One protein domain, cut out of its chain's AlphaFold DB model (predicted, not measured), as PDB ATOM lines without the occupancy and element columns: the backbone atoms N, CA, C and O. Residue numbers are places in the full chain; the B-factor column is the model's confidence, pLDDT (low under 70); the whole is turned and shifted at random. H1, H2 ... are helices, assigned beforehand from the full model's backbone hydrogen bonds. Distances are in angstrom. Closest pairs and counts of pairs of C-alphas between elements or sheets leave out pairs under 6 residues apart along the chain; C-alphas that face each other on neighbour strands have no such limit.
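Overview. This is residues 2 to 122 of the 341 residues of an uncharacterized protein of Gonium pectorale (UniProt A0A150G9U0). One very long helix, H5, makes the length of this model, with a small head of four shorter helices, H1 to H4, gathered at its first end. Past the other end of H5, residues 94 to 99 make a turn and H6 folds back beside H5 with a gap between them, and then the tail of residues 113 to 122 sticks out. The 121 printed residues hold six named helices, H1 to H6 in that order along the chain, and no named strand; the class is all helix. The whole is extended, with a radius of gyration of the C-alphas of 22.7 A, and the C-alphas span 67 by 31 by 19 A.

Along the chain. Find C-alpha 57 at (154.091, 171.050, 152.719); from there H5, residues 57 to 93, runs 53.6 A to C-alpha 93 at (171.599, 122.265, 166.299). Before it in the chain look for H1, residues 3 to 15 and 18.7 A long, which begins at C-alpha 3 at (177.796, 176.243, 142.919). Next come H2, residues 25 to 33 and 12.5 A long; H3, residues 39 to 43 and 6.0 A; and H4, residues 47 to 52 and 8.6 A. After H5, H6 takes residues 100 to 112, 18.0 A long, and ends at C-alpha 112 at (166.818, 138.152, 169.324).

Arrangement. Start at residues 57 to 64 of H5, the part of it that touches H4. The closest C-alphas are those of Leu 50 and Val 60, 6.3 A apart, and the two helices form a hairpin, running opposite ways at a shallow tilt of 28 degrees. H3 is close to H5 but not clearly touching, with the C-alphas of Arg 43 and Gln 67 closest at 6.2 A. H1 touches H3 with its residues 12 to 15 alone, closest at the C-alphas of Glu 12 and Ala 39, 5.0 A. With residues 6 to 10 alone H1 touches H2, about perpendicular at 88 degrees; the C-alphas of Lys 6 and Leu 28 are closest, at 7.2 A. H2 and H4 are close but not clearly touching, with the C-alphas of Leu 31 and Leu 50 closest at 7.8 A. H1 and H5 are apart. At the far end, H6 and H5 run opposite ways at a shallow tilt of 3 degrees, close but not clearly touching; Ala 93 and Leu 101 have the closest C-alphas, 6.5 A. In H1 to H5 every O i to N i+4 pair is within hydrogen-bond range, and in H6 8 of 9 are.

Size, cuts and confidence. Look to Asn 2 and Lys 98 for the two C-alphas farthest apart, 67.0 A. The printed part has no cut, and no link between its helices is long. Residues 71 to 81 of H5 stand free, as do residues 94 to 100 and 113 to 122. In the B-factor column the mean pLDDT of the printed part is 71.2; 49 residues are under 70, among them residues 77 to 122, and H6 has a mean of 40.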
ATOM      1  N   ASN A   2     176.359 179.248 146.598       89.81
ATOM      2  CA  ASN A   2     177.334 179.083 145.506       89.81
ATOM      3  C   ASN A   2     177.240 177.683 144.847       89.81
ATOM      4  O   ASN A   2     176.585 176.779 145.370       89.81
ATOM      5  N   ALA A   3     177.890 177.490 143.691       87.81
ATOM      6  CA  ALA A   3     177.796 176.243 142.919       87.81
ATOM      7  C   ALA A   3     178.320 175.006 143.678       87.81
ATOM      8  O   ALA A   3     177.779 173.910 143.535       87.81
ATOM      9  N   THR A   4     179.342 175.177 144.517       89.19
ATOM     10  CA  THR A   4     179.943 174.097 145.310       89.19
ATOM     11  C   THR A   4     179.028 173.656 146.456       89.19
ATOM     12  O   THR A   4     178.871 172.463 146.701       89.19
ATOM     13  N   GLU A   5     178.380 174.605 147.133       89.81
ATOM     14  CA  GLU A   5     177.383 174.347 148.179       89.81
ATOM     15  C   GLU A   5     176.155 173.625 147.619       89.81
ATOM     16  O   GLU A   5     175.671 172.668 148.224       89.81
ATOM     17  N   LYS A   6     175.703 174.034 146.425       90.19
ATOM     18  CA  LYS A   6     174.591 173.402 145.707       90.19
ATOM     19  C   LYS A   6     174.873 171.930 145.412       90.19
ATOM     20  O   LYS A   6     174.062 171.075 145.753       90.19
ATOM     21  N   LEU A   7     176.030 171.633 144.815       89.81
ATOM     22  CA  LEU A   7     176.440 170.259 144.502       89.81
ATOM     23  C   LEU A   7     176.550 169.398 145.760       89.81
ATOM     24  O   LEU A   7     176.114 168.251 145.761       89.81
ATOM     25  N   LYS A   8     177.077 169.965 146.851       91.69
ATOM     26  CA  LYS A   8     177.154 169.263 148.132       91.69
ATOM     27  C   LYS A   8     175.766 168.919 148.670       91.69
ATOM     28  O   LYS A   8     175.546 167.785 149.073       91.69
ATOM     29  N   LEU A   9     174.833 169.869 148.680       90.56
ATOM     30  CA  LEU A   9     173.496 169.621 149.218       90.56
ATOM     31  C   LEU A   9     172.700 168.622 148.364       90.56
ATOM     32  O   LEU A   9     172.008 167.775 148.919       90.56
ATOM     33  N   LEU A  10     172.838 168.685 147.037       91.50
ATOM     34  CA  LEU A  10     172.248 167.699 146.128       91.50
ATOM     35  C   LEU A  10     172.779 166.290 146.405       91.50
ATOM     36  O   LEU A  10     171.990 165.359 146.522       91.50
ATOM     37  N   HIS A  11     174.089 166.150 146.609       91.62
ATOM     38  CA  HIS A  11     174.688 164.866 146.967       91.62
ATOM     39  C   HIS A  11     174.147 164.317 148.301       91.62
ATOM     40  O   HIS A  11     173.840 163.136 148.419       91.62
ATOM     41  N   GLU A  12     173.967 165.172 149.308       91.56
ATOM     42  CA  GLU A  12     173.407 164.770 150.608       91.56
ATOM     43  C   GLU A  12     171.917 164.391 150.524       91.56
ATOM     44  O   GLU A  12     171.456 163.533 151.278       91.56
ATOM     45  N   LEU A  13     171.167 164.999 149.600       89.31
ATOM     46  CA  LEU A  13     169.783 164.630 149.288       89.31
ATOM     47  C   LEU A  13     169.714 163.262 148.589       89.31
ATOM     48  O   LEU A  13     168.894 162.425 148.961       89.31
ATOM     49  N   GLU A  14     170.621 162.987 147.653       89.62
ATOM     50  CA  GLU A  14     170.733 161.671 147.011       89.62
ATOM     51  C   GLU A  14     171.074 160.567 148.024       89.62
ATOM     52  O   GLU A  14     170.512 159.475 147.961       89.62
ATOM     53  N   ILE A  15     171.929 160.857 149.015       86.81
ATOM     54  CA  ILE A  15     172.280 159.917 150.097       86.81
ATOM     55  C   ILE A  15     171.056 159.499 150.926       86.81
ATOM     56  O   ILE A  15     171.012 158.381 151.444       86.81
ATOM     57  N   ILE A  16     170.053 160.369 151.068       85.50
ATOM     58  CA  ILE A  16     168.793 160.032 151.754       85.50
ATOM     59  C   ILE A  16     167.717 159.498 150.800       85.50
ATOM     60  O   ILE A  16     166.565 159.341 151.195       85.50
ATOM     61  N   GLY A  17     168.084 159.209 149.548       86.12
ATOM     62  CA  GLY A  17     167.194 158.642 148.538       86.12
ATOM     63  C   GLY A  17     166.244 159.651 147.897       86.12
ATOM     64  O   GLY A  17     165.246 159.239 147.307       86.12
ATOM     65  N   ALA A  18     166.512 160.954 148.017       87.88
ATOM     66  CA  ALA A  18     165.708 161.969 147.354       87.88
ATOM     67  C   ALA A  18     166.063 162.062 145.865       87.88
ATOM     68  O   ALA A  18     167.230 162.145 145.482       87.88
ATOM     69  N   GLU A  19     165.038 162.110 145.022       87.88
ATOM     70  CA  GLU A  19     165.166 162.439 143.609       87.88
ATOM     71  C   GLU A  19     165.372 163.946 143.474       87.88
ATOM     72  O   GLU A  19     164.487 164.755 143.769       87.88
ATOM     73  N   THR A  20     166.554 164.331 143.009       83.62
ATOM     74  CA  THR A  20     166.966 165.733 142.883       83.62
ATOM     75  C   THR A  20     166.119 166.529 141.887       83.62
ATOM     76  O   THR A  20     166.064 167.751 141.982       83.62
ATOM     77  N   SER A  21     165.384 165.860 140.993       83.88
ATOM     78  CA  SER A  21     164.397 166.472 140.091       83.88
ATOM     79  C   SER A  21     163.172 167.047 140.807       83.88
ATOM     80  O   SER A  21     162.501 167.910 140.247       83.88
ATOM     81  N   ASN A  22     162.883 166.592 142.031       80.81
ATOM     82  CA  ASN A  22     161.724 167.031 142.814       80.81
ATOM     83  C   ASN A  22     162.035 168.229 143.728       80.81
ATOM     84  O   ASN A  22     161.159 168.682 144.462       80.81
ATOM     85  N   VAL A  23     163.276 168.726 143.710       86.25
ATOM     86  CA  VAL A  23     163.753 169.808 144.578       86.25
ATOM     87  C   VAL A  23     164.183 170.971 143.693       86.25
ATOM     88  O   VAL A  23     165.120 170.842 142.902       86.25
ATOM     89  N   CYS A  24     163.507 172.116 143.799       90.12
ATOM     90  CA  CYS A  24     163.875 173.280 142.999       90.12
ATOM     91  C   CYS A  24     165.035 174.065 143.637       90.12
ATOM     92  O   CYS A  24     165.450 173.827 144.773       90.12
ATOM     93  N   GLU A  25     165.600 175.017 142.896       89.31
ATOM     94  CA  GLU A  25     166.742 175.800 143.375       89.31
ATOM     95  C   GLU A  25     166.410 176.668 144.600       89.31
ATOM     96  O   GLU A  25     167.268 176.873 145.463       89.31
ATOM     97  N   GLU A  26     165.158 177.111 144.720       91.75
ATOM     98  CA  GLU A  26     164.661 177.840 145.889       91.75
ATOM     99  C   GLU A  26     164.609 176.934 147.125       91.75
ATOM    100  O   GLU A  26     165.099 177.322 148.186       91.75
ATOM    101  N   ASP A  27     164.140 175.691 146.982       91.56
ATOM    102  CA  ASP A  27     164.097 174.712 148.074       91.56
ATOM    103  C   ASP A  27     165.496 174.392 148.614       91.56
ATOM    104  O   ASP A  27     165.704 174.314 149.828       91.56
ATOM    105  N   LEU A  28     166.488 174.259 147.723       91.31
ATOM    106  CA  LEU A  28     167.885 174.057 148.119       91.31
ATOM    107  C   LEU A  28     168.409 175.244 148.931       91.31
ATOM    108  O   LEU A  28     169.128 175.059 149.917       91.31
ATOM    109  N   HIS A  29     168.037 176.464 148.542       92.19
ATOM    110  CA  HIS A  29     168.417 177.656 149.284       92.19
ATOM    111  C   HIS A  29     167.776 177.670 150.678       92.19
ATOM    112  O   HIS A  29     168.473 177.923 151.663       92.19
ATOM    113  N   LEU A  30     166.484 177.345 150.770       93.00
ATOM    114  CA  LEU A  30     165.742 177.279 152.032       93.00
ATOM    115  C   LEU A  30     166.335 176.228 152.978       93.00
ATOM    116  O   LEU A  30     166.647 176.549 154.128       93.00
ATOM    117  N   LEU A  31     166.610 175.018 152.481       92.12
ATOM    118  CA  LEU A  31     167.282 173.954 153.234       92.12
ATOM    119  C   LEU A  31     168.654 174.399 153.753       92.12
ATOM    120  O   LEU A  31     168.976 174.205 154.929       92.12
ATOM    121  N   TRP A  32     169.453 175.048 152.902       93.06
ATOM    122  CA  TRP A  32     170.784 175.524 153.273       93.06
ATOM    123  C   TRP A  32     170.740 176.598 154.365       93.06
ATOM    124  O   TRP A  32     171.520 176.545 155.329       93.06
ATOM    125  N   THR A  33     169.817 177.557 154.237       90.62
ATOM    126  CA  THR A  33     169.606 178.622 155.228       90.62
ATOM    127  C   THR A  33     168.994 178.105 156.527       90.62
ATOM    128  O   THR A  33     169.355 178.590 157.595       90.62
ATOM    129  N   GLY A  34     168.155 177.067 156.453       87.88
ATOM    130  CA  GLY A  34     167.578 176.371 157.604       87.88
ATOM    131  C   GLY A  34     168.558 175.461 158.351       87.88
ATOM    132  O   GLY A  34     168.201 174.892 159.376       87.88
ATOM    133  N   GLY A  35     169.799 175.321 157.865       90.50
ATOM    134  CA  GLY A  35     170.848 174.521 158.508       90.50
ATOM    135  C   GLY A  35     170.878 173.045 158.094       90.50
ATOM    136  O   GLY A  35     171.728 172.291 158.570       90.50
ATOM    137  N   TYR A  36     170.033 172.626 157.152       92.00
ATOM    138  CA  TYR A  36     169.927 171.245 156.675       92.00
ATOM    139  C   TYR A  36     170.994 170.914 155.624       92.00
ATOM    140  O   TYR A  36     170.696 170.608 154.479       92.00
ATOM    141  N   ARG A  37     172.271 171.004 156.009       90.81
ATOM    142  CA  ARG A  37     173.416 170.946 155.071       90.81
ATOM    143  C   ARG A  37     174.019 169.556 154.850       90.81
ATOM    144  O   ARG A  37     175.020 169.435 154.152       90.81
ATOM    145  N   THR A  38     173.493 168.542 155.527       90.88
ATOM    146  CA  THR A  38     174.039 167.175 155.534       90.88
ATOM    147  C   THR A  38     172.898 166.177 155.663       90.88
ATOM    148  O   THR A  38     171.908 166.498 156.329       90.88
ATOM    149  N   ALA A  39     173.087 164.952 155.182       85.38
ATOM    150  CA  ALA A  39     172.157 163.838 155.321       85.38
ATOM    151  C   ALA A  39     171.760 163.609 156.783       85.38
ATOM    152  O   ALA A  39     170.595 163.377 157.076       85.38
ATOM    153  N   LYS A  40     172.692 163.776 157.734       86.50
ATOM    154  CA  LYS A  40     172.390 163.678 159.171       86.50
ATOM    155  C   LYS A  40     171.331 164.695 159.612       86.50
ATOM    156  O   LYS A  40     170.339 164.304 160.214       86.50
ATOM    157  N   HIS A  41     171.526 165.974 159.290       87.06
ATOM    158  CA  HIS A  41     170.555 167.031 159.600       87.06
ATOM    159  C   HIS A  41     169.216 166.821 158.888       87.06
ATOM    160  O   HIS A  41     168.176 167.076 159.484       87.06
ATOM    161  N   LEU A  42     169.239 166.335 157.641       85.38
ATOM    162  CA  LEU A  42     168.033 166.015 156.876       85.38
ATOM    163  C   LEU A  42     167.271 164.822 157.471       85.38
ATOM    164  O   LEU A  42     166.048 164.839 157.484       85.38
ATOM    165  N   ARG A  43     167.971 163.821 158.017       82.50
ATOM    166  CA  ARG A  43     167.385 162.643 158.687       82.50
ATOM    167  C   ARG A  43     166.834 162.940 160.075       82.50
ATOM    168  O   ARG A  43     165.897 162.285 160.508       82.50
ATOM    169  N   SER A  44     167.406 163.915 160.779       83.94
ATOM    170  CA  SER A  44     166.904 164.374 162.079       83.94
ATOM    171  C   SER A  44     165.921 165.543 161.967       83.94
ATOM    172  O   SER A  44     165.547 166.128 162.982       83.94
ATOM    173  N   ALA A  45     165.559 165.948 160.748       85.50
ATOM    174  CA  ALA A  45     164.695 167.092 160.521       85.50
ATOM    175  C   ALA A  45     163.259 166.781 160.957       85.50
ATOM    176  O   ALA A  45     162.674 165.783 160.537       85.50
ATOM    177  N   THR A  46     162.682 167.655 161.779       89.06
ATOM    178  CA  THR A  46     161.277 167.569 162.180       89.06
ATOM    179  C   THR A  46     160.392 168.322 161.191       89.06
ATOM    180  O   THR A  46     160.822 169.298 160.570       89.06
ATOM    181  N   ARG A  47     159.122 167.908 161.082       89.50
ATOM    182  CA  ARG A  47     158.112 168.600 160.266       89.50
ATOM    183  C   ARG A  47     158.055 170.099 160.579       89.50
ATOM    184  O   ARG A  47     158.072 170.916 159.666       89.50
ATOM    185  N   GLU A  48     158.023 170.454 161.864       89.31
ATOM    186  CA  GLU A  48     157.991 171.849 162.319       89.31
ATOM    187  C   GLU A  48     159.237 172.631 161.893       89.31
ATOM    188  O   GLU A  48     159.122 173.771 161.447       89.31
ATOM    189  N   GLY A  49     160.423 172.019 161.981       90.62
ATOM    190  CA  GLY A  49     161.671 172.654 161.564       90.62
ATOM    191  C   GLY A  49     161.711 172.942 160.062       90.62
ATOM    192  O   GLY A  49     162.073 174.046 159.656       90.62
ATOM    193  N   LEU A  50     161.270 171.984 159.242       91.00
ATOM    194  CA  LEU A  50     161.247 172.124 157.785       91.00
ATOM    195  C   LEU A  50     160.210 173.156 157.314       91.00
ATOM    196  O   LEU A  50     160.510 173.972 156.445       91.00
ATOM    197  N   LEU A  51     159.023 173.185 157.931       90.75
ATOM    198  CA  LEU A  51     158.017 174.216 157.648       90.75
ATOM    199  C   LEU A  51     158.499 175.608 158.074       90.75
ATOM    200  O   LEU A  51     158.306 176.578 157.346       90.75
ATOM    201  N   LYS A  52     159.178 175.716 159.223       91.25
ATOM    202  CA  LYS A  52     159.761 176.981 159.696       91.25
ATOM    203  C   LYS A  52     160.879 177.489 158.782       91.25
ATOM    204  O   LYS A  52     161.074 178.696 158.684       91.25
ATOM    205  N   ALA A  53     161.584 176.587 158.100       90.12
ATOM    206  CA  ALA A  53     162.548 176.940 157.061       90.12
ATOM    207  C   ALA A  53     161.889 177.446 155.764       90.12
ATOM    208  O   ALA A  53     162.604 177.862 154.860       90.12
ATOM    209  N   GLY A  54     160.553 177.445 155.676       91.12
ATOM    210  CA  GLY A  54     159.796 177.976 154.542       91.12
ATOM    211  C   GLY A  54     159.516 176.958 153.437       91.12
ATOM    212  O   GLY A  54     159.064 177.351 152.366       91.12
ATOM    213  N   LEU A  55     159.778 175.668 153.671       91.62
ATOM    214  CA  LEU A  55     159.546 174.625 152.671       91.62
ATOM    215  C   LEU A  55     158.053 174.357 152.485       91.62
ATOM    216  O   LEU A  55     157.263 174.400 153.433       91.62
ATOM    217  N   SER A  56     157.672 174.020 151.253       92.25
ATOM    218  CA  SER A  56     156.295 173.645 150.942       92.25
ATOM    219  C   SER A  56     155.892 172.348 151.653       92.25
ATOM    220  O   SER A  56     156.697 171.429 151.814       92.25
ATOM    221  N   LEU A  57     154.617 172.238 152.036       89.38
ATOM    222  CA  LEU A  57     154.091 171.050 152.719       89.38
ATOM    223  C   LEU A  57     154.343 169.758 151.919       89.38
ATOM    224  O   LEU A  57     154.691 168.732 152.498       89.38
ATOM    225  N   ALA A  58     154.231 169.831 150.588       87.19
ATOM    226  CA  ALA A  58     154.477 168.706 149.690       87.19
ATOM    227  C   ALA A  58     155.925 168.199 149.776       87.19
ATOM    228  O   ALA A  58     156.152 166.991 149.853       87.19
ATOM    229  N   LEU A  59     156.900 169.112 149.819       87.56
ATOM    230  CA  LEU A  59     158.309 168.753 149.939       87.56
ATOM    231  C   LEU A  59     158.651 168.233 151.342       87.56
ATOM    232  O   LEU A  59     159.422 167.285 151.478       87.56
ATOM    233  N   VAL A  60     158.044 168.797 152.391       90.50
ATOM    234  CA  VAL A  60     158.212 168.293 153.764       90.50
ATOM    235  C   VAL A  60     157.713 166.854 153.887       90.50
ATOM    236  O   VAL A  60     158.423 165.997 154.410       90.50
ATOM    237  N   ASP A  61     156.519 166.565 153.372       89.12
ATOM    238  CA  ASP A  61     155.963 165.211 153.399       89.12
ATOM    239  C   ASP A  61     156.788 164.231 152.563       89.12
ATOM    240  O   ASP A  61     156.964 163.079 152.963       89.12
ATOM    241  N   TYR A  62     157.336 164.686 151.436       88.94
ATOM    242  CA  TYR A  62     158.260 163.899 150.628       88.94
ATOM    243  C   TYR A  62     159.522 163.509 151.414       88.94
ATOM    244  O   TYR A  62     159.835 162.323 151.520       88.94
ATOM    245  N   LEU A  63     160.200 164.474 152.042       87.44
ATOM    246  CA  LEU A  63     161.424 164.224 152.812       87.44
ATOM    247  C   LEU A  63     161.185 163.311 154.025       87.44
ATOM    248  O   LEU A  63     161.989 162.420 154.296       87.44
ATOM    249  N   LEU A  64     160.063 163.475 154.731       86.75
ATOM    250  CA  LEU A  64     159.714 162.608 155.864       86.75
ATOM    251  C   LEU A  64     159.361 161.181 155.420       86.75
ATOM    252  O   LEU A  64     159.693 160.221 156.114       86.75
ATOM    253  N   ARG A  65     158.730 161.003 154.251       87.00
ATOM    254  CA  ARG A  65     158.473 159.664 153.690       87.00
ATOM    255  C   ARG A  65     159.765 158.918 153.380       87.00
ATOM    256  O   ARG A  65     159.827 157.719 153.636       87.00
ATOM    257  N   LEU A  66     160.788 159.613 152.885       84.62
ATOM    258  CA  LEU A  66     162.102 159.015 152.633       84.62
ATOM    259  C   LEU A  66     162.750 158.505 153.927       84.62
ATOM    260  O   LEU A  66     163.242 157.380 153.955       84.62
ATOM    261  N   GLN A  67     162.651 159.266 155.024       83.06
ATOM    262  CA  GLN A  67     163.130 158.817 156.340       83.06
ATOM    263  C   GLN A  67     162.420 157.533 156.806       83.06
ATOM    264  O   GLN A  67     163.056 156.608 157.311       83.06
ATOM    265  N   VAL A  68     161.096 157.456 156.624       76.31
ATOM    266  CA  VAL A  68     160.301 156.279 157.009       76.31
ATOM    267  C   VAL A  68     160.640 155.066 156.141       76.31
ATOM    268  O   VAL A  68     160.778 153.964 156.670       76.31
ATOM    269  N   ALA A  69     160.811 155.253 154.831       75.19
ATOM    270  CA  ALA A  69     161.168 154.179 153.907       75.19
ATOM    271  C   ALA A  69     162.561 153.597 154.205       75.19
ATOM    272  O   ALA A  69     162.739 152.379 154.182       75.19
ATOM    273  N   GLU A  70     163.537 154.443 154.550       70.31
ATOM    274  CA  GLU A  70     164.880 154.001 154.948       70.31
ATOM    275  C   GLU A  70     164.839 153.186 156.253       70.31
ATOM    276  O   GLU A  70     165.436 152.110 156.337       70.31
ATOM    277  N   LEU A  71     164.063 153.636 157.246       66.56
ATOM    278  CA  LEU A  71     163.847 152.889 158.490       66.56
ATOM    279  C   LEU A  71     163.166 151.537 158.242       66.56
ATOM    280  O   LEU A  71     163.572 150.529 158.817       66.56
ATOM    281  N   GLN A  72     162.159 151.489 157.368       70.06
ATOM    282  CA  GLN A  72     161.487 150.240 156.999       70.06
ATOM    283  C   GLN A  72     162.437 149.266 156.296       70.06
ATOM    284  O   GLN A  72     162.433 148.078 156.616       70.06
ATOM    285  N   LYS A  73     163.297 149.766 155.402       74.19
ATOM    286  CA  LYS A  73     164.323 148.960 154.733       74.19
ATOM    287  C   LYS A  73     165.329 148.377 155.731       74.19
ATOM    288  O   LYS A  73     165.601 147.182 155.680       74.19
ATOM    289  N   ALA A  74     165.814 149.177 156.681       63.81
ATOM    290  CA  ALA A  74     166.720 148.696 157.726       63.81
ATOM    291  C   ALA A  74     166.066 147.609 158.603       63.81
ATOM    292  O   ALA A  74     166.704 146.623 158.971       63.81
ATOM    293  N   VAL A  75     164.772 147.751 158.908       63.69
ATOM    294  CA  VAL A  75     164.009 146.740 159.657       63.69
ATOM    295  C   VAL A  75     163.843 145.443 158.856       63.69
ATOM    296  O   VAL A  75     163.980 144.358 159.420       63.69
ATOM    297  N   GLU A  76     163.568 145.527 157.555       72.38
ATOM    298  CA  GLU A  76     163.482 144.368 156.655       72.38
ATOM    299  C   GLU A  76     164.828 143.635 156.531       72.38
ATOM    300  O   GLU A  76     164.874 142.409 156.653       72.38
ATOM    301  N   GLU A  77     165.937 144.366 156.381       69.94
ATOM    302  CA  GLU A  77     167.291 143.793 156.332       69.94
ATOM    303  C   GLU A  77     167.645 143.074 157.640       69.94
ATOM    304  O   GLU A  77     168.114 141.933 157.623       69.94
ATOM    305  N   LEU A  78     167.332 143.680 158.790       58.09
ATOM    306  CA  LEU A  78     167.515 143.040 160.094       58.09
ATOM    307  C   LEU A  78     166.657 141.775 160.245       58.09
ATOM    308  O   LEU A  78     167.122 140.776 160.802       58.09
ATOM    309  N   ARG A  79     165.424 141.773 159.722       66.00
ATOM    310  CA  ARG A  79     164.559 140.579 159.710       66.00
ATOM    311  C   ARG A  79     165.126 139.466 158.833       66.00
ATOM    312  O   ARG A  79     165.070 138.303 159.236       66.00
ATOM    313  N   ALA A  80     165.670 139.800 157.666       69.25
ATOM    314  CA  ALA A  80     166.304 138.832 156.775       69.25
ATOM    315  C   ALA A  80     167.541 138.197 157.432       69.25
ATOM    316  O   ALA A  80     167.629 136.972 157.512       69.25
ATOM    317  N   ILE A  81     168.417 139.014 158.027       65.62
ATOM    318  CA  ILE A  81     169.600 138.546 158.769       65.62
ATOM    319  C   ILE A  81     169.194 137.625 159.929       65.62
ATOM    320  O   ILE A  81     169.788 136.564 160.127       65.62
ATOM    321  N   ALA A  82     168.147 137.983 160.679       58.22
ATOM    322  CA  ALA A  82     167.643 137.153 161.770       58.22
ATOM    323  C   ALA A  82     167.104 135.796 161.279       58.22
ATOM    324  O   ALA A  82     167.287 134.772 161.945       58.22
ATOM    325  N   LYS A  83     166.458 135.767 160.107       64.25
ATOM    326  CA  LYS A  83     165.947 134.538 159.486       64.25
ATOM    327  C   LYS A  83     167.083 133.618 159.030       64.25
ATOM    328  O   LYS A  83     167.018 132.413 159.289       64.25
ATOM    329  N   ASP A  84     168.129 134.175 158.431       64.69
ATOM    330  CA  ASP A  84     169.298 133.415 157.979       64.69
ATOM    331  C   ASP A  84     170.106 132.864 159.153       64.69
ATOM    332  O   ASP A  84     170.450 131.680 159.168       64.69
ATOM    333  N   LEU A  85     170.311 133.671 160.199       54.38
ATOM    334  CA  LEU A  85     170.915 133.208 161.447       54.38
ATOM    335  C   LEU A  85     170.122 132.041 162.031       54.38
ATOM    336  O   LEU A  85     170.701 131.002 162.347       54.38
ATOM    337  N   ARG A  86     168.792 132.157 162.114       56.12
ATOM    338  CA  ARG A  86     167.932 131.077 162.613       56.12
ATOM    339  C   ARG A  86     168.113 129.788 161.802       56.12
ATOM    340  O   ARG A  86     168.211 128.721 162.400       56.12
ATOM    341  N   SER A  87     168.197 129.874 160.475       58.00
ATOM    342  CA  SER A  87     168.431 128.717 159.595       58.00
ATOM    343  C   SER A  87     169.788 128.040 159.852       58.00
ATOM    344  O   SER A  87     169.848 126.829 160.073       58.00
ATOM    345  N   ILE A  88     170.866 128.831 159.926       55.22
ATOM    346  CA  ILE A  88     172.228 128.360 160.237       55.22
ATOM    347  C   ILE A  88     172.265 127.667 161.605       55.22
ATOM    348  O   ILE A  88     172.904 126.633 161.786       55.22
ATOM    349  N   LEU A  89     171.525 128.210 162.568       50.03
ATOM    350  CA  LEU A  89     171.465 127.698 163.929       50.03
ATOM    351  C   LEU A  89     170.667 126.398 164.040       50.03
ATOM    352  O   LEU A  89     171.064 125.520 164.802       50.03
ATOM    353  N   TYR A  90     169.608 126.218 163.247       51.28
ATOM    354  CA  TYR A  90     168.908 124.933 163.152       51.28
ATOM    355  C   TYR A  90     169.766 123.846 162.489       51.28
ATOM    356  O   TYR A  90     169.733 122.696 162.927       51.28
ATOM    357  N   GLN A  91     170.573 124.198 161.482       51.28
ATOM    358  CA  GLN A  91     171.534 123.264 160.882       51.28
ATOM    359  C   GLN A  91     172.694 122.916 161.831       51.28
ATOM    360  O   GLN A  91     173.161 121.779 161.841       51.28
ATOM    361  N   ALA A  92     173.138 123.855 162.667       45.00
ATOM    362  CA  ALA A  92     174.138 123.586 163.702       45.00
ATOM    363  C   ALA A  92     173.560 122.766 164.876       45.00
ATOM    364  O   ALA A  92     174.232 121.904 165.436       45.00
ATOM    365  N   ALA A  93     172.292 122.985 165.232       44.00
ATOM    366  CA  ALA A  93     171.599 122.265 166.299       44.00
ATOM    367  C   ALA A  93     171.420 120.766 166.012       44.00
ATOM    368  O   ALA A  93     171.405 119.968 166.946       44.00
ATOM    369  N   SER A  94     171.314 120.364 164.740       44.19
ATOM    370  CA  SER A  94     171.197 118.951 164.357       44.19
ATOM    371  C   SER A  94     172.514 118.167 164.470       44.19
ATOM    372  O   SER A  94     172.502 116.943 164.375       44.19
ATOM    373  N   THR A  95     173.643 118.846 164.704       42.97
ATOM    374  CA  THR A  95     174.991 118.251 164.759       42.97
ATOM    375  C   THR A  95     175.697 118.419 166.114       42.97
ATOM    376  O   THR A  95     176.824 117.956 166.281       42.97
ATOM    377  N   ILE A  96     175.046 119.035 167.111       39.66
ATOM    378  CA  ILE A  96     175.645 119.399 168.406       39.66
ATOM    379  C   ILE A  96     174.882 118.738 169.576       39.66
ATOM    380  O   ILE A  96     173.654 118.679 169.579       39.66
ATOM    381  N   SER A  97     175.601 118.237 170.593       47.34
ATOM    382  CA  SER A  97     175.001 117.585 171.771       47.34
ATOM    383  C   SER A  97     174.201 118.559 172.658       47.34
ATOM    384  O   SER A  97     174.494 119.756 172.726       47.34
ATOM    385  N   LYS A  98     173.188 118.031 173.369       40.34
ATOM    386  CA  LYS A  98     172.170 118.775 174.148       40.34
ATOM    387  C   LYS A  98     172.701 119.879 175.082       40.34
ATOM    388  O   LYS A  98     171.965 120.830 175.323       40.34
ATOM    389  N   SER A  99     173.928 119.788 175.598       39.47
ATOM    390  CA  SER A  99     174.498 120.796 176.506       39.47
ATOM    391  C   SER A  99     174.914 122.089 175.796       39.47
ATOM    392  O   SER A  99     174.695 123.169 176.325       39.47
ATOM    393  N   ARG A 100     175.415 122.013 174.559       41.22
ATOM    394  CA  ARG A 100     175.860 123.188 173.782       41.22
ATOM    395  C   ARG A 100     174.728 123.930 173.069       41.22
ATOM    396  O   ARG A 100     174.889 125.071 172.645       41.22
ATOM    397  N   LEU A 101     173.562 123.294 172.969       38.94
ATOM    398  CA  LEU A 101     172.319 123.929 172.533       38.94
ATOM    399  C   LEU A 101     171.841 125.012 173.520       38.94
ATOM    400  O   LEU A 101     171.192 125.965 173.090       38.94
ATOM    401  N   LEU A 102     172.186 124.906 174.813       42.47
ATOM    402  CA  LEU A 102     171.885 125.927 175.825       42.47
ATOM    403  C   LEU A 102     172.734 127.190 175.647       42.47
ATOM    404  O   LEU A 102     172.190 128.289 175.699       42.47
ATOM    405  N   ASP A 103     174.024 127.053 175.358       42.06
ATOM    406  CA  ASP A 103     174.933 128.203 175.241       42.06
ATOM    407  C   ASP A 103     174.632 129.040 173.992       42.06
ATOM    408  O   ASP A 103     174.586 130.271 174.030       42.06
ATOM    409  N   VAL A 104     174.307 128.366 172.886       39.47
ATOM    410  CA  VAL A 104     173.858 129.015 171.649       39.47
ATOM    411  C   VAL A 104     172.479 129.666 171.840       39.47
ATOM    412  O   VAL A 104     172.253 130.779 171.362       39.47
ATOM    413  N   ARG A 105     171.579 129.040 172.616       39.88
ATOM    414  CA  ARG A 105     170.293 129.628 173.033       39.88
ATOM    415  C   ARG A 105     170.496 130.871 173.909       39.88
ATOM    416  O   ARG A 105     169.766 131.837 173.722       39.88
ATOM    417  N   HIS A 106     171.486 130.902 174.801       43.78
ATOM    418  CA  HIS A 106     171.815 132.075 175.622       43.78
ATOM    419  C   HIS A 106     172.386 133.242 174.801       43.78
ATOM    420  O   HIS A 106     171.952 134.380 174.985       43.78
ATOM    421  N   ALA A 107     173.269 132.968 173.837       38.19
ATOM    422  CA  ALA A 107     173.812 133.990 172.939       38.19
ATOM    423  C   ALA A 107     172.739 134.581 172.001       38.19
ATOM    424  O   ALA A 107     172.679 135.791 171.792       38.19
ATOM    425  N   LEU A 108     171.818 133.749 171.501       35.78
ATOM    426  CA  LEU A 108     170.652 134.203 170.734       35.78
ATOM    427  C   LEU A 108     169.638 134.968 171.581       35.78
ATOM    428  O   LEU A 108     169.010 135.896 171.073       35.78
ATOM    429  N   LYS A 109     169.489 134.621 172.869       40.34
ATOM    430  CA  LYS A 109     168.603 135.352 173.781       40.34
ATOM    431  C   LYS A 109     169.047 136.803 174.002       40.34
ATOM    432  O   LYS A 109     168.195 137.658 174.206       40.34
ATOM    433  N   ALA A 110     170.343 137.091 173.913       40.03
ATOM    434  CA  ALA A 110     170.868 138.452 174.023       40.03
ATOM    435  C   ALA A 110     170.664 139.294 172.746       40.03
ATOM    436  O   ALA A 110     170.650 140.518 172.825       40.03
ATOM    437  N   VAL A 111     170.475 138.649 171.585       35.69
ATOM    438  CA  VAL A 111     170.419 139.319 170.269       35.69
ATOM    439  C   VAL A 111     169.007 139.326 169.652       35.69
ATOM    440  O   VAL A 111     168.686 140.233 168.893       35.69
ATOM    441  N   ILE A 112     168.133 138.358 169.983       36.38
ATOM    442  CA  ILE A 112     166.818 138.152 169.324       36.38
ATOM    443  C   ILE A 112     165.607 138.204 170.298       36.38
ATOM    444  O   ILE A 112     164.461 138.213 169.851       36.38
ATOM    445  N   VAL A 113     165.784 138.297 171.627       37.50
ATOM    446  CA  VAL A 113     164.645 138.281 172.591       37.50
ATOM    447  C   VAL A 113     164.093 139.675 172.879       37.50
ATOM    448  O   VAL A 113     164.149 140.189 173.997       37.50
ATOM    449  N   PRO A 114     163.463 140.254 171.860       38.56
ATOM    450  CA  PRO A 114     162.081 140.665 172.033       38.56
ATOM    451  C   PRO A 114     161.064 139.552 171.725       38.56
ATOM    452  O   PRO A 114     159.888 139.782 171.970       38.56
ATOM    453  N   PHE A 115     161.455 138.374 171.201       37.12
ATOM    454  CA  PHE A 115     160.480 137.525 170.492       37.12
ATOM    455  C   PHE A 115     160.106 136.117 170.973       37.12
ATOM    456  O   PHE A 115     159.120 135.640 170.428       37.12
ATOM    457  N   LEU A 116     160.757 135.416 171.913       34.25
ATOM    458  CA  LEU A 116     160.290 134.050 172.248       34.25
ATOM    459  C   LEU A 116     160.476 133.631 173.717       34.25
ATOM    460  O   LEU A 116     161.529 133.847 174.322       34.25
ATOM    461  N   ASP A 117     159.405 133.007 174.213       35.44
ATOM    462  CA  ASP A 117     159.041 132.619 175.578       35.44
ATOM    463  C   ASP A 117     159.989 131.638 176.286       35.44
ATOM    464  O   ASP A 117     160.730 130.867 175.669       35.44
ATOM    465  N   ASP A 118     159.930 131.644 177.624       36.66
ATOM    466  CA  ASP A 118     160.524 130.609 178.475       36.66
ATOM    467  C   ASP A 118     159.525 130.180 179.574       36.66
ATOM    468  O   ASP A 118     159.201 131.026 180.420       36.66
ATOM    469  N   PRO A 119     159.082 128.902 179.583       36.88
ATOM    470  CA  PRO A 119     157.905 128.418 180.318       36.88
ATOM    471  C   PRO A 119     158.106 128.179 181.820       36.88
ATOM    472  O   PRO A 119     157.140 127.994 182.544       36.88
ATOM    473  N   THR A 120     159.335 128.220 182.339       38.59
ATOM    474  CA  THR A 120     159.577 128.033 183.791       38.59
ATOM    475  C   THR A 120     159.256 129.265 184.635       38.59
ATOM    476  O   THR A 120     159.236 129.206 185.861       38.59
ATOM    477  N   LEU A 121     159.013 130.397 183.981       38.41
ATOM    478  CA  LEU A 121     158.674 131.657 184.631       38.41
ATOM    479  C   LEU A 121     157.194 132.020 184.445       38.41
ATOM    480  O   LEU A 121     156.673 132.835 185.199       38.41
ATOM    481  N   ASP A 122     156.525 131.391 183.477       36.69
ATOM    482  CA  ASP A 122     155.085 131.534 183.249       36.69
ATOM    483  C   ASP A 122     154.284 130.876 184.383       36.69
ATOM    484  O   ASP A 122     153.273 131.429 184.815       36.69
TER     485      ASP A 122